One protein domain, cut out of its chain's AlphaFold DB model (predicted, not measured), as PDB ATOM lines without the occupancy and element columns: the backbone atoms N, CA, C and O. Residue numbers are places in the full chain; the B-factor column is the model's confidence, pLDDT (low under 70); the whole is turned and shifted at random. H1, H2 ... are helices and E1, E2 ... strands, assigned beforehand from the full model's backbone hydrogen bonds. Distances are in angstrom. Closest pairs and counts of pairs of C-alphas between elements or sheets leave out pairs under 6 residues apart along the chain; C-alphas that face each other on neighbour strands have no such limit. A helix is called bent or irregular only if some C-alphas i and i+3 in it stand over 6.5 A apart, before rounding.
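AT A GLANCE: This is residues 4 to 104 of the 175 residues of an uncharacterized protein of Erysipelothrix sp. HDW6A (UniProt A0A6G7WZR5). A small parallel sheet of three strands, E1, E2 and E3, has two helices, H3 and H5, side by side over one face, and its other face is bare. H2 packs on H3 away from the sheet, and H1 with the long loop of residues 9 to 26 makes the end of the domain farthest from E3. The printed part has 101 residues with five named helices and three named strands, in the order H1 H2 E1 H3 E2 H4 H5 E3; the sheet order is E1 E2 E3 and the class is mixed, helices and strands. The whole is compact, with a radius of gyration of the C-alphas of 13.8 A, and flat, spanning 36 by 34 by 18 A.

IN THESE COORDINATES: H1, residues 5 to 8, begins at C-alpha 5, (-42.239, -48.881, -6.553). H2 is residues 27 to 34, 11.8 A long; it is neither bent nor irregular, but only just: C-alphas 27 and 30 are 6.1 A apart. E1, residues 43 to 48, is 15.9 A long. H3, residues 54 to 65, is the longest helix, 16.3 A, beginning at C-alpha 54, (-47.581, -33.710, -12.341). E2, residues 69 to 74, is 16.0 A long. H4 is residues 76 to 79, 5.5 A, and H5 residues 85 to 94, 14.3 A. E3, residues 97 to 100, ends at C-alpha 100, (-33.851, -34.228, -27.630).

HOW THE PARTS SIT: E1 and E2 are parallel at 19 degrees, with N 46 and O 71 at 2.8 A. E2 and E3 are parallel at 7 degrees, with N 99 and O 72 at 2.8 A. E1, H3, E2 and E2, H4 H5, E3 are strand-helix-strand units, two parallel neighbour strands with helices between, each with a right-handed crossover. H3 and H5 lie on the same face, which gives two layers, helices on one face of a sheet. H3 runs along the strands over E1 and E2, at a height over the sheet of 10.0 A. H5 is also over E1 and E2, at 10.4 A, only just slantwise to the strands at 31 degrees to E2 on the local plane. H3 and H5 touch at a shallow tilt of 17 degrees, the same way; their closest C-alphas, of Leu 57 and Leu 91, are 6.0 A apart. H2 touches H3 at a steep tilt of 48 degrees, the same way, closest at the C-alphas of Ala 29 and Leu 59, 4.8 A. H1 and H2 only just touch, with 3 pairs of C-alphas within 8 A, the closest those of Leu 6 and Leu 32, 6.5 A. H4 only grazes the sheet, with residues 76 to 79. H1 and H5 are apart. Every O i to N i+4 pair is within hydrogen-bond range in H3 and H5, and 3 of 4 are in H2; H1 and H4 are too short for such a pair.

THE WHOLE: The two C-alphas farthest apart, of Gly 10 and Pro 104, are 36.9 A apart. The printed part has no cut. The link from H1 to H2, 18 residues, is long. The mean pLDDT of the printed part is 95.3, and no printed residue is under 70.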
ATOM      1  N   LYS A   4     -44.390 -46.750  -9.479       90.31
ATOM      2  CA  LYS A   4     -45.036 -47.995  -9.040       90.31
ATOM      3  C   LYS A   4     -44.280 -48.688  -7.907       90.31
ATOM      4  O   LYS A   4     -44.883 -49.500  -7.210       90.31
ATOM      5  N   ASP A   5     -43.011 -48.347  -7.677       90.50
ATOM      6  CA  ASP A   5     -42.239 -48.881  -6.553       90.50
ATOM      7  C   ASP A   5     -42.899 -48.522  -5.218       90.50
ATOM      8  O   ASP A   5     -42.840 -49.314  -4.282       90.50
ATOM      9  N   LEU A   6     -43.596 -47.379  -5.142       93.25
ATOM     10  CA  LEU A   6     -44.367 -46.989  -3.961       93.25
ATOM     11  C   LEU A   6     -45.386 -48.064  -3.571       93.25
ATOM     12  O   LEU A   6     -45.526 -48.372  -2.391       93.25
ATOM     13  N   ALA A   7     -46.079 -48.646  -4.552       93.62
ATOM     14  CA  ALA A   7     -47.030 -49.725  -4.310       93.62
ATOM     15  C   ALA A   7     -46.316 -51.062  -4.086       93.62
ATOM     16  O   ALA A   7     -46.619 -51.762  -3.123       93.62
ATOM     17  N   PHE A   8     -45.328 -51.400  -4.923       91.00
ATOM     18  CA  PHE A   8     -44.597 -52.667  -4.799       91.00
ATOM     19  C   PHE A   8     -43.861 -52.817  -3.463       91.00
ATOM     20  O   PHE A   8     -43.720 -53.933  -2.972       91.00
ATOM     21  N   ARG A   9     -43.431 -51.707  -2.855       88.94
ATOM     22  CA  ARG A   9     -42.750 -51.681  -1.552       88.94
ATOM     23  C   ARG A   9     -43.659 -51.281  -0.388       88.94
ATOM     24  O   ARG A   9     -43.177 -51.084   0.722       88.94
ATOM     25  N   GLY A  10     -44.969 -51.173  -0.619       91.75
ATOM     26  CA  GLY A  10     -45.957 -50.955   0.440       91.75
ATOM     27  C   GLY A  10     -45.954 -49.558   1.070       91.75
ATOM     28  O   GLY A  10     -46.497 -49.382   2.158       91.75
ATOM     29  N   HIS A  11     -45.381 -48.549   0.406       92.19
ATOM     30  CA  HIS A  11     -45.494 -47.143   0.823       92.19
ATOM     31  C   HIS A  11     -46.875 -46.542   0.513       92.19
ATOM     32  O   HIS A  11     -47.250 -45.512   1.085       92.19
ATOM     33  N   ILE A  12     -47.623 -47.176  -0.393       94.44
ATOM     34  CA  ILE A  12     -49.042 -46.926  -0.669       94.44
ATOM     35  C   ILE A  12     -49.773 -48.265  -0.900       94.44
ATOM     36  O   ILE A  12     -49.127 -49.248  -1.275       94.44
ATOM     37  N   PRO A  13     -51.105 -48.320  -0.722       94.69
ATOM     38  CA  PRO A  13     -51.927 -49.450  -1.149       94.69
ATOM     39  C   PRO A  13     -51.804 -49.726  -2.654       94.69
ATOM     40  O   PRO A  13     -51.694 -48.798  -3.459       94.69
ATOM     41  N   ALA A  14     -51.873 -50.997  -3.052       93.69
ATOM     42  CA  ALA A  14     -51.773 -51.392  -4.458       93.69
ATOM     43  C   ALA A  14     -52.927 -50.829  -5.306       93.69
ATOM     44  O   ALA A  14     -52.739 -50.508  -6.478       93.69
ATOM     45  N   GLU A  15     -54.103 -50.663  -4.703       94.06
ATOM     46  CA  GLU A  15     -55.294 -50.098  -5.331       94.06
ATOM     47  C   GLU A  15     -55.096 -48.626  -5.708       94.06
ATOM     48  O   GLU A  15     -55.603 -48.194  -6.741       94.06
ATOM     49  N   GLU A  16     -54.314 -47.865  -4.930       93.50
ATOM     50  CA  GLU A  16     -53.999 -46.468  -5.264       93.50
ATOM     51  C   GLU A  16     -53.186 -46.366  -6.562       93.50
ATOM     52  O   GLU A  16     -53.383 -45.429  -7.331       93.50
ATOM     53  N   ALA A  17     -52.315 -47.340  -6.851       92.00
ATOM     54  CA  ALA A  17     -51.538 -47.370  -8.094       92.00
ATOM     55  C   ALA A  17     -52.371 -47.724  -9.339       92.00
ATOM     56  O   ALA A  17     -51.860 -47.644 -10.460       92.00
ATOM     57  N   LEU A  18     -53.632 -48.129  -9.152       92.56
ATOM     58  CA  LEU A  18     -54.597 -48.371 -10.225       92.56
ATOM     59  C   LEU A  18     -55.490 -47.151 -10.501       92.56
ATOM     60  O   LEU A  18     -56.272 -47.192 -11.453       92.56
ATOM     61  N   ASP A  19     -55.391 -46.079  -9.705       94.19
ATOM     62  CA  ASP A  19     -56.145 -44.846  -9.942       94.19
ATOM     63  C   ASP A  19     -55.748 -44.231 -11.303       94.19
ATOM     64  O   ASP A  19     -54.556 -44.063 -11.577       94.19
ATOM     65  N   PRO A  20     -56.706 -43.865 -12.175       93.19
ATOM     66  CA  PRO A  20     -56.399 -43.236 -13.461       93.19
ATOM     67  C   PRO A  20     -55.574 -41.945 -13.347       93.19
ATOM     68  O   PRO A  20     -54.785 -41.643 -14.238       93.19
ATOM     69  N   ASN A  21     -55.720 -41.210 -12.242       94.44
ATOM     70  CA  ASN A  21     -55.017 -39.960 -11.956       94.44
ATOM     71  C   ASN A  21     -53.762 -40.183 -11.101       94.44
ATOM     72  O   ASN A  21     -53.201 -39.226 -10.567       94.44
ATOM     73  N   PHE A  22     -53.308 -41.429 -10.934       95.25
ATOM     74  CA  PHE A  22     -52.171 -41.760 -10.077       95.25
ATOM     75  C   PHE A  22     -50.916 -40.939 -10.411       95.25
ATOM     76  O   PHE A  22     -50.246 -40.435  -9.513       95.25
ATOM     77  N   TYR A  23     -50.628 -40.734 -11.698       94.75
ATOM     78  CA  TYR A  23     -49.469 -39.951 -12.140       94.75
ATOM     79  C   TYR A  23     -49.646 -38.431 -11.956       94.75
ATOM     80  O   TYR A  23     -48.661 -37.691 -11.930       94.75
ATOM     81  N   ASP A  24     -50.874 -37.951 -11.758       96.19
ATOM     82  CA  ASP A  24     -51.178 -36.528 -11.566       96.19
ATOM     83  C   ASP A  24     -51.070 -36.063 -10.112       96.19
ATOM     84  O   ASP A  24     -51.321 -34.894  -9.800       96.19
ATOM     85  N   ARG A  25     -50.622 -36.952  -9.223       95.62
ATOM     86  CA  ARG A  25     -50.411 -36.681  -7.805       95.62
ATOM     87  C   ARG A  25     -49.002 -36.173  -7.510       95.62
ATOM     88  O   ARG A  25     -48.036 -36.933  -7.493       95.62
ATOM     89  N   GLU A  26     -48.887 -34.886  -7.198       96.69
ATOM     90  CA  GLU A  26     -47.610 -34.269  -6.808       96.69
ATOM     91  C   GLU A  26     -47.073 -34.793  -5.465       96.69
ATOM     92  O   GLU A  26     -45.859 -34.886  -5.286       96.69
ATOM     93  N   ASP A  27     -47.953 -35.196  -4.537       95.19
ATOM     94  CA  ASP A  27     -47.567 -35.686  -3.205       95.19
ATOM     95  C   ASP A  27     -46.713 -36.963  -3.256       95.19
ATOM     96  O   ASP A  27     -45.933 -37.242  -2.342       95.19
ATOM     97  N   LEU A  28     -46.812 -37.719  -4.351       96.62
ATOM     98  CA  LEU A  28     -46.040 -38.939  -4.559       96.62
ATOM     99  C   LEU A  28     -44.561 -38.664  -4.848       96.62
ATOM    100  O   LEU A  28     -43.744 -39.557  -4.641       96.62
ATOM    101  N   ALA A  29     -44.190 -37.452  -5.276       97.00
ATOM    102  CA  ALA A  29     -42.798 -37.118  -5.570       97.00
ATOM    103  C   ALA A  29     -41.918 -37.187  -4.316       97.00
ATOM    104  O   ALA A  29     -40.844 -37.783  -4.360       97.00
ATOM    105  N   GLN A  30     -42.394 -36.643  -3.191       96.25
ATOM    106  CA  GLN A  30     -41.670 -36.703  -1.918       96.25
ATOM    107  C   GLN A  30     -41.561 -38.145  -1.420       96.25
ATOM    108  O   GLN A  30     -40.474 -38.589  -1.068       96.25
ATOM    109  N   LYS A  31     -42.664 -38.907  -1.478       95.38
ATOM    110  CA  LYS A  31     -42.648 -40.323  -1.092       95.38
ATOM    111  C   LYS A  31     -41.648 -41.113  -1.928       95.38
ATOM    112  O   LYS A  31     -40.892 -41.892  -1.367       95.38
ATOM    113  N   LEU A  32     -41.640 -40.909  -3.247       94.38
ATOM    114  CA  LEU A  32     -40.721 -41.592  -4.153       94.38
ATOM    115  C   LEU A  32     -39.270 -41.197  -3.876       94.38
ATOM    116  O   LEU A  32     -38.403 -42.058  -3.924       94.38
ATOM    117  N   TRP A  33     -39.005 -39.924  -3.575       94.25
ATOM    118  CA  TRP A  33     -37.671 -39.452  -3.209       94.25
ATOM    119  C   TRP A  33     -37.149 -40.147  -1.948       94.25
ATOM    120  O   TRP A  33     -36.030 -40.646  -1.941       94.25
ATOM    121  N   ASP A  34     -37.983 -40.232  -0.911       92.75
ATOM    122  CA  ASP A  34     -37.606 -40.795   0.390       92.75
ATOM    123  C   ASP A  34     -37.398 -42.320   0.365       92.75
ATOM    124  O   ASP A  34     -36.870 -42.887   1.319       92.75
ATOM    125  N   MET A  35     -37.778 -42.999  -0.724       90.38
ATOM    126  CA  MET A  35     -37.510 -44.430  -0.913       90.38
ATOM    127  C   MET A  35     -36.047 -44.752  -1.231       90.38
ATOM    128  O   MET A  35     -35.675 -45.926  -1.188       90.38
ATOM    129  N   TYR A  36     -35.251 -43.753  -1.618       89.31
ATOM    130  CA  TYR A  36     -33.888 -43.949  -2.098       89.31
ATOM    131  C   TYR A  36     -32.900 -43.103  -1.301       89.31
ATOM    132  O   TYR A  36     -33.134 -41.925  -1.028       89.31
ATOM    133  N   GLU A  37     -31.740 -43.678  -1.005       90.25
ATOM    134  CA  GLU A  37     -30.613 -42.945  -0.434       90.25
ATOM    135  C   GLU A  37     -29.890 -42.142  -1.527       90.25
ATOM    136  O   GLU A  37     -28.949 -42.608  -2.177       90.25
ATOM    137  N   THR A  38     -30.361 -40.915  -1.757       91.44
ATOM    138  CA  THR A  38     -29.769 -39.974  -2.721       91.44
ATOM    139  C   THR A  38     -28.543 -39.268  -2.133       91.44
ATOM    140  O   THR A  38     -28.656 -38.581  -1.115       91.44
ATOM    141  N   ASP A  39     -27.387 -39.365  -2.792       92.50
ATOM    142  CA  ASP A  39     -26.167 -38.625  -2.435       92.50
ATOM    143  C   ASP A  39     -26.217 -37.205  -3.028       92.50
ATOM    144  O   ASP A  39     -26.620 -37.059  -4.181       92.50
ATOM    145  N   PRO A  40     -25.763 -36.147  -2.328       93.31
ATOM    146  CA  PRO A  40     -25.767 -34.772  -2.851       93.31
ATOM    147  C   PRO A  40     -25.065 -34.566  -4.206       93.31
ATOM    148  O   PRO A  40     -25.275 -33.544  -4.859       93.31
ATOM    149  N   ARG A  41     -24.202 -35.498  -4.625       94.06
ATOM    150  CA  ARG A  41     -23.507 -35.482  -5.923       94.06
ATOM    151  C   ARG A  41     -24.293 -36.176  -7.037       94.06
ATOM    152  O   ARG A  41     -23.895 -36.072  -8.197       94.06
ATOM    153  N   ASP A  42     -25.377 -36.872  -6.706       94.81
ATOM    154  CA  ASP A  42     -26.203 -37.582  -7.675       94.81
ATOM    155  C   ASP A  42     -26.931 -36.603  -8.605       94.81
ATOM    156  O   ASP A  42     -27.285 -35.477  -8.236       94.81
ATOM    157  N   ALA A  43     -27.190 -37.060  -9.829       95.31
ATOM    158  CA  ALA A  43     -28.000 -36.355 -10.813       95.31
ATOM    159  C   ALA A  43     -29.304 -37.117 -11.068       95.31
ATOM    160  O   ALA A  43     -29.310 -38.344 -11.172       95.31
ATOM    161  N   LEU A  44     -30.405 -36.382 -11.229       96.69
ATOM    162  CA  LEU A  44     -31.688 -36.933 -11.641       96.69
ATOM    163  C   LEU A  44     -31.802 -36.876 -13.167       96.69
ATOM    164  O   LEU A  44     -31.875 -35.793 -13.753       96.69
ATOM    165  N   VAL A  45     -31.849 -38.044 -13.807       97.06
ATOM    166  CA  VAL A  45     -32.156 -38.173 -15.238       97.06
ATOM    167  C   VAL A  45     -33.646 -38.473 -15.397       97.06
ATOM    168  O   VAL A  45     -34.128 -39.500 -14.925       97.06
ATOM    169  N   ILE A  46     -34.374 -37.582 -16.067       96.69
ATOM    170  CA  ILE A  46     -35.805 -37.725 -16.353       96.69
ATOM    171  C   ILE A  46     -35.979 -38.070 -17.826       96.69
ATOM    172  O   ILE A  46     -35.584 -37.295 -18.696       96.69
ATOM    173  N   TYR A  47     -36.607 -39.211 -18.094       95.12
ATOM    174  CA  TYR A  47     -37.026 -39.620 -19.428       95.12
ATOM    175  C   TYR A  47     -38.505 -39.274 -19.641       95.12
ATOM    176  O   TYR A  47     -39.367 -39.783 -18.925       95.12
ATOM    177  N   ALA A  48     -38.798 -38.402 -20.605       93.31
ATOM    178  CA  ALA A  48     -40.145 -37.910 -20.893       93.31
ATOM    179  C   ALA A  48     -40.369 -37.768 -22.405       93.31
ATOM    180  O   ALA A  48     -40.049 -36.740 -22.999       93.31
ATOM    181  N   VAL A  49     -40.909 -38.806 -23.044       90.88
ATOM    182  CA  VAL A  49     -41.099 -38.845 -24.510       90.88
ATOM    183  C   VAL A  49     -42.539 -38.660 -24.970       90.88
ATOM    184  O   VAL A  49     -42.744 -38.231 -26.099       90.88
ATOM    185  N   GLU A  50     -43.514 -38.930 -24.104       87.62
ATOM    186  CA  GLU A  50     -44.941 -38.786 -24.412       87.62
ATOM    187  C   GLU A  50     -45.557 -37.662 -23.577       87.62
ATOM    188  O   GLU A  50     -45.897 -36.613 -24.112       87.62
ATOM    189  N   ASN A  51     -45.624 -37.845 -22.256       92.06
ATOM    190  CA  ASN A  51     -46.251 -36.911 -21.323       92.06
ATOM    191  C   ASN A  51     -45.298 -36.482 -20.205       92.06
ATOM    192  O   ASN A  51     -44.332 -37.175 -19.875       92.06
ATOM    193  N   VAL A  52     -45.619 -35.347 -19.579       96.75
ATOM    194  CA  VAL A  52     -44.966 -34.864 -18.353       96.75
ATOM    195  C   VAL A  52     -46.022 -34.697 -17.264       96.75
ATOM    196  O   VAL A  52     -46.519 -33.601 -17.010       96.75
ATOM    197  N   TYR A  53     -46.376 -35.810 -16.628       97.00
ATOM    198  CA  TYR A  53     -47.339 -35.834 -15.529       97.00
ATOM    199  C   TYR A  53     -46.902 -34.970 -14.336       97.00
ATOM    200  O   TYR A  53     -45.715 -34.656 -14.178       97.00
ATOM    201  N   ASN A  54     -47.854 -34.608 -13.470       97.75
ATOM    202  CA  ASN A  54     -47.581 -33.710 -12.341       97.75
ATOM    203  C   ASN A  54     -46.520 -34.279 -11.391       97.75
ATOM    204  O   ASN A  54     -45.624 -33.545 -10.975       97.75
ATOM    205  N   VAL A  55     -46.548 -35.587 -11.108       97.44
ATOM    206  CA  VAL A  55     -45.534 -36.232 -10.256       97.44
ATOM    207  C   VAL A  55     -44.120 -36.121 -10.835       97.44
ATOM    208  O   VAL A  55     -43.164 -35.896 -10.096       97.44
ATOM    209  N   THR A  56     -43.973 -36.214 -12.161       97.19
ATOM    210  CA  THR A  56     -42.678 -36.098 -12.846       97.19
ATOM    211  C   THR A  56     -42.113 -34.690 -12.692       97.19
ATOM    212  O   THR A  56     -40.936 -34.521 -12.369       97.19
ATOM    213  N   LEU A  57     -42.954 -33.667 -12.883       98.38
ATOM    214  CA  LEU A  57     -42.553 -32.277 -12.681       98.38
ATOM    215  C   LEU A  57     -42.248 -31.985 -11.204       98.38
ATOM    216  O   LEU A  57     -41.256 -31.320 -10.909       98.38
ATOM    217  N   ALA A  58     -43.070 -32.488 -10.281       98.38
ATOM    218  CA  ALA A  58     -42.858 -32.335  -8.845       98.38
ATOM    219  C   ALA A  58     -41.529 -32.965  -8.400       98.38
ATOM    220  O   ALA A  58     -40.771 -32.335  -7.664       98.38
ATOM    221  N   LEU A  59     -41.181 -34.147  -8.921       97.81
ATOM    222  CA  LEU A  59     -39.893 -34.791  -8.654       97.81
ATOM    223  C   LEU A  59     -38.715 -33.962  -9.192       97.81
ATOM    224  O   LEU A  59     -37.703 -33.813  -8.510       97.81
ATOM    225  N   ALA A  60     -38.853 -33.367 -10.383       98.31
ATOM    226  CA  ALA A  60     -37.841 -32.468 -10.938       98.31
ATOM    227  C   ALA A  60     -37.628 -31.227 -10.056       98.31
ATOM    228  O   ALA A  60     -36.490 -30.852  -9.775       98.31
ATOM    229  N   LYS A  61     -38.719 -30.604  -9.590       98.56
ATOM    230  CA  LYS A  61     -38.676 -29.454  -8.673       98.56
ATOM    231  C   LYS A  61     -37.988 -29.815  -7.362       98.56
ATOM    232  O   LYS A  61     -37.090 -29.089  -6.940       98.56
ATOM    233  N   LEU A  62     -38.354 -30.954  -6.778       98.12
ATOM    234  CA  LEU A  62     -37.760 -31.461  -5.545       98.12
ATOM    235  C   LEU A  62     -36.249 -31.690  -5.693       98.12
ATOM    236  O   LEU A  62     -35.470 -31.294  -4.828       98.12
ATOM    237  N   ALA A  63     -35.815 -32.257  -6.821       97.94
ATOM    238  CA  ALA A  63     -34.396 -32.423  -7.119       97.94
ATOM    239  C   ALA A  63     -33.660 -31.074  -7.176       97.94
ATOM    240  O   ALA A  63     -32.579 -30.941  -6.598       97.94
ATOM    241  N   LYS A  64     -34.246 -30.052  -7.820       98.19
ATOM    242  CA  LYS A  64     -33.668 -28.696  -7.866       98.19
ATOM    243  C   LYS A  64     -33.609 -28.048  -6.486       98.19
ATOM    244  O   LYS A  64     -32.582 -27.460  -6.158       98.19
ATOM    245  N   GLU A  65     -34.664 -28.175  -5.685       97.69
ATOM    246  CA  GLU A  65     -34.708 -27.678  -4.304       97.69
ATOM    247  C   GLU A  65     -33.590 -28.294  -3.450       97.69
ATOM    248  O   GLU A  65     -32.915 -27.600  -2.693       97.69
ATOM    249  N   LYS A  66     -33.326 -29.588  -3.647       97.06
ATOM    250  CA  LYS A  66     -32.247 -30.331  -2.985       97.06
ATOM    251  C   LYS A  66     -30.866 -30.153  -3.640       97.06
ATOM    252  O   LYS A  66     -29.921 -30.820  -3.242       97.06
ATOM    253  N   ASN A  67     -30.717 -29.218  -4.582       97.38
ATOM    254  CA  ASN A  67     -29.474 -28.885  -5.295       97.38
ATOM    255  C   ASN A  67     -28.899 -29.984  -6.208       97.38
ATOM    256  O   ASN A  67     -27.724 -29.923  -6.578       97.38
ATOM    257  N   HIS A  68     -29.716 -30.940  -6.651       98.06
ATOM    258  CA  HIS A  68     -29.294 -31.933  -7.638       98.06
ATOM    259  C   HIS A  68     -29.325 -31.378  -9.064       98.06
ATOM    260  O   HIS A  68     -30.081 -30.459  -9.412       98.06
ATOM    261  N   LYS A  69     -28.497 -31.976  -9.925       98.31
ATOM    262  CA  LYS A  69     -28.566 -31.755 -11.370       98.31
ATOM    263  C   LYS A  69     -29.775 -32.470 -11.949       98.31
ATOM    264  O   LYS A  69     -29.987 -33.641 -11.657       98.31
ATOM    265  N   VAL A  70     -30.531 -31.774 -12.794       98.50
ATOM    266  CA  VAL A  70     -31.660 -32.349 -13.532       98.50
ATOM    267  C   VAL A  70     -31.288 -32.430 -15.005       98.50
ATOM    268  O   VAL A  70     -31.044 -31.414 -15.657       98.50
ATOM    269  N   ILE A  71     -31.232 -33.648 -15.529       98.31
ATOM    270  CA  ILE A  71     -30.978 -33.938 -16.937       98.31
ATOM    271  C   ILE A  71     -32.285 -34.446 -17.532       98.31
ATOM    272  O   ILE A  71     -32.860 -35.405 -17.024       98.31
ATOM    273  N   VAL A  72     -32.760 -33.819 -18.604       98.06
ATOM    274  CA  VAL A  72     -34.013 -34.212 -19.260       98.06
ATOM    275  C   VAL A  72     -33.709 -34.837 -20.611       98.06
ATOM    276  O   VAL A  72     -33.083 -34.216 -21.469       98.06
ATOM    277  N   VAL A  73     -34.176 -36.065 -20.796       97.50
ATOM    278  CA  VAL A  73     -34.148 -36.813 -22.051       97.50
ATOM    279  C   VAL A  73     -35.581 -36.879 -22.547       97.50
ATOM    280  O   VAL A  73     -36.445 -37.446 -21.882       97.50
ATOM    281  N   SER A  74     -35.866 -36.255 -23.681       96.81
ATOM    282  CA  SER A  74     -37.248 -36.057 -24.118       96.81
ATOM    283  C   SER A  74     -37.386 -36.000 -25.624       96.81
ATOM    284  O   SER A  74     -36.388 -35.930 -26.327       96.81
ATOM    285  N   SER A  75     -38.622 -35.987 -26.112       95.94
ATOM    286  CA  SER A  75     -38.933 -35.551 -27.475       95.94
ATOM    287  C   SER A  75     -39.646 -34.215 -27.379       95.94
ATOM    288  O   SER A  75     -40.864 -34.171 -27.202       95.94
ATOM    289  N   GLU A  76     -38.881 -33.122 -27.418       95.50
ATOM    290  CA  GLU A  76     -39.358 -31.807 -26.961       95.50
ATOM    291  C   GLU A  76     -40.591 -31.341 -27.737       95.50
ATOM    292  O   GLU A  76     -41.570 -30.889 -27.144       95.50
ATOM    293  N   ALA A  77     -40.572 -31.510 -29.062       93.25
ATOM    294  CA  ALA A  77     -41.690 -31.152 -29.928       93.25
ATOM    295  C   ALA A  77     -42.960 -31.961 -29.625       93.25
ATOM    296  O   ALA A  77     -44.057 -31.448 -29.828       93.25
ATOM    297  N   THR A  78     -42.820 -33.190 -29.131       93.81
ATOM    298  CA  THR A  78     -43.933 -34.093 -28.813       93.81
ATOM    299  C   THR A  78     -44.550 -33.748 -27.465       93.81
ATOM    300  O   THR A  78     -45.749 -33.486 -27.388       93.81
ATOM    301  N   ILE A  79     -43.738 -33.634 -26.412       95.56
ATOM    302  CA  ILE A  79     -44.252 -33.418 -25.049       95.56
ATOM    303  C   ILE A  79     -44.976 -32.074 -24.871       95.56
ATOM    304  O   ILE A  79     -45.838 -31.949 -24.003       95.56
ATOM    305  N   VAL A  80     -44.678 -31.069 -25.705       94.88
ATOM    306  CA  VAL A  80     -45.347 -29.753 -25.673       94.88
ATOM    307  C   VAL A  80     -46.670 -29.701 -26.445       94.88
ATOM    308  O   VAL A  80     -47.316 -28.653 -26.441       94.88
ATOM    309  N   GLN A  81     -47.074 -30.790 -27.107       91.56
ATOM    310  CA  GLN A  81     -48.349 -30.899 -27.837       91.56
ATOM    311  C   GLN A  81     -49.442 -31.630 -27.041       91.56
ATOM    312  O   GLN A  81     -50.567 -31.758 -27.518       91.56
ATOM    313  N   THR A  82     -49.126 -32.099 -25.834       91.12
ATOM    314  CA  THR A  82     -50.043 -32.864 -24.978       91.12
ATOM    315  C   THR A  82     -50.855 -31.961 -24.050       91.12
ATOM    316  O   THR A  82     -50.584 -30.763 -23.921       91.12
ATOM    317  N   GLU A  83     -51.828 -32.529 -23.336       93.81
ATOM    318  CA  GLU A  83     -52.547 -31.812 -22.271       93.81
ATOM    319  C   GLU A  83     -51.614 -31.335 -21.138       93.81
ATOM    320  O   GLU A  83     -51.876 -30.321 -20.490       93.81
ATOM    321  N   TYR A  84     -50.450 -31.978 -20.989       96.38
ATOM    322  CA  TYR A  84     -49.397 -31.626 -20.037       96.38
ATOM    323  C   TYR A  84     -48.360 -30.636 -20.597       96.38
ATOM    324  O   TYR A  84     -47.282 -30.463 -20.022       96.38
ATOM    325  N   ALA A  85     -48.661 -29.926 -21.691       96.38
ATOM    326  CA  ALA A  85     -47.728 -28.994 -22.333       96.38
ATOM    327  C   ALA A  85     -47.157 -27.923 -21.384       96.38
ATOM    328  O   ALA A  85     -46.016 -27.484 -21.553       96.38
ATOM    329  N   LYS A  86     -47.934 -27.485 -20.381       97.88
ATOM    330  CA  LYS A  86     -47.452 -26.549 -19.352       97.88
ATOM    331  C   LYS A  86     -46.339 -27.185 -18.514       97.88
ATOM    332  O   LYS A  86     -45.287 -26.569 -18.355       97.88
ATOM    333  N   ASN A  87     -46.548 -28.417 -18.055       98.38
ATOM    334  CA  ASN A  87     -45.564 -29.157 -17.273       98.38
ATOM    335  C   ASN A  87     -44.306 -29.441 -18.092       98.38
ATOM    336  O   ASN A  87     -43.201 -29.280 -17.586       98.38
ATOM    337  N   ALA A  88     -44.464 -29.798 -19.368       97.88
ATOM    338  CA  ALA A  88     -43.347 -30.015 -20.279       97.88
ATOM    339  C   ALA A  88     -42.462 -28.768 -20.413       97.88
ATOM    340  O   ALA A  88     -41.249 -28.848 -20.241       97.88
ATOM    341  N   LYS A  89     -43.059 -27.594 -20.654       98.12
ATOM    342  CA  LYS A  89     -42.312 -26.329 -20.748       98.12
ATOM    343  C   LYS A  89     -41.567 -26.002 -19.456       98.12
ATOM    344  O   LYS A  89     -40.426 -25.551 -19.511       98.12
ATOM    345  N   GLU A  90     -42.201 -26.233 -18.311       98.44
ATOM    346  CA  GLU A  90     -41.584 -25.991 -17.008       98.44
ATOM    347  C   GLU A  90     -40.437 -26.971 -16.730       98.44
ATOM    348  O   GLU A  90     -39.348 -26.541 -16.361       98.44
ATOM    349  N   LEU A  91     -40.626 -28.265 -17.004       98.56
ATOM    350  CA  LEU A  91     -39.581 -29.282 -16.882       98.56
ATOM    351  C   LEU A  91     -38.357 -28.940 -17.743       98.56
ATOM    352  O   LEU A  91     -37.227 -28.993 -17.258       98.56
ATOM    353  N   LEU A  92     -38.570 -28.548 -19.004       98.19
ATOM    354  CA  LEU A  92     -37.487 -28.153 -19.908       98.19
ATOM    355  C   LEU A  92     -36.748 -26.901 -19.414       98.19
ATOM    356  O   LEU A  92     -35.537 -26.802 -19.603       98.19
ATOM    357  N   ALA A  93     -37.442 -25.965 -18.761       98.19
ATOM    358  CA  ALA A  93     -36.823 -24.780 -18.166       98.19
ATOM    359  C   ALA A  93     -36.009 -25.098 -16.896       98.19
ATOM    360  O   ALA A  93     -35.034 -24.403 -16.611       98.19
ATOM    361  N   LEU A  94     -36.386 -26.137 -16.142       98.19
ATOM    362  CA  LEU A  94     -35.670 -26.588 -14.938       98.19
ATOM    363  C   LEU A  94     -34.400 -27.395 -15.249       98.19
ATOM    364  O   LEU A  94     -33.524 -27.513 -14.388       98.19
ATOM    365  N   ALA A  95     -34.310 -27.967 -16.450       98.38
ATOM    366  CA  ALA A  95     -33.235 -28.863 -16.848       98.38
ATOM    367  C   ALA A  95     -31.868 -28.154 -16.917       98.38
ATOM    368  O   ALA A  95     -31.686 -27.182 -17.650       98.38
ATOM    369  N   ASP A  96     -30.863 -28.696 -16.224       98.56
ATOM    370  CA  ASP A  96     -29.463 -28.279 -16.369       98.56
ATOM    371  C   ASP A  96     -28.893 -28.702 -17.734       98.56
ATOM    372  O   ASP A  96     -28.048 -28.013 -18.315       98.56
ATOM    373  N   LYS A  97     -29.338 -29.857 -18.243       97.69
ATOM    374  CA  LYS A  97     -29.002 -30.389 -19.569       97.69
ATOM    375  C   LYS A  97     -30.227 -31.032 -20.199       97.69
ATOM    376  O   LYS A  97     -31.029 -31.659 -19.511       97.69
ATOM    377  N   ARG A  98     -30.334 -30.893 -21.519       97.56
ATOM    378  CA  ARG A  98     -31.421 -31.454 -22.320       97.56
ATOM    379  C   ARG A  98     -30.854 -32.307 -23.438       97.56
ATOM    380  O   ARG A  98     -29.860 -31.922 -24.056       97.56
ATOM    381  N   LEU A  99     -31.500 -33.434 -23.688       96.50
ATOM    382  CA  LEU A  99     -31.262 -34.287 -24.836       96.50
ATOM    383  C   LEU A  99     -32.593 -34.536 -25.538       96.50
ATOM    384  O   LEU A  99     -33.525 -35.078 -24.946       96.50
ATOM    385  N   ASP A 100     -32.662 -34.108 -26.794       96.69
ATOM    386  CA  ASP A 100     -33.851 -34.228 -27.630       96.69
ATOM    387  C   ASP A 100     -33.722 -35.443 -28.557       96.69
ATOM    388  O   ASP A 100     -32.872 -35.472 -29.451       96.69
ATOM    389  N   LEU A 101     -34.565 -36.447 -28.325       95.88
ATOM    390  CA  LEU A 101     -34.671 -37.681 -29.101       95.88
ATOM    391  C   LEU A 101     -35.422 -37.479 -30.418       95.88
ATOM    392  O   LEU A 101     -35.325 -38.334 -31.297       95.88
ATOM    393  N   LYS A 102     -36.148 -36.361 -30.574       94.62
ATOM    394  CA  LYS A 102     -36.858 -35.994 -31.810       94.62
ATOM    395  C   LYS A 102     -37.840 -37.061 -32.310       94.62
ATOM    396  O   LYS A 102     -38.093 -37.146 -33.511       94.62
ATOM    397  N   ILE A 103     -38.403 -37.865 -31.406       94.38
ATOM    398  CA  ILE A 103     -39.452 -38.822 -31.768       94.38
ATOM    399  C   ILE A 103     -40.707 -38.008 -32.116       94.38
ATOM    400  O   ILE A 103     -41.103 -37.165 -31.305       94.38
ATOM    401  N   PRO A 104     -41.307 -38.202 -33.303       91.12
ATOM    402  CA  PRO A 104     -42.449 -37.408 -33.742       91.12
ATOM    403  C   PRO A 104     -43.723 -37.728 -32.951       91.12
ATOM    404  O   PRO A 104     -43.828 -38.764 -32.297       91.12
TER     405      PRO A 104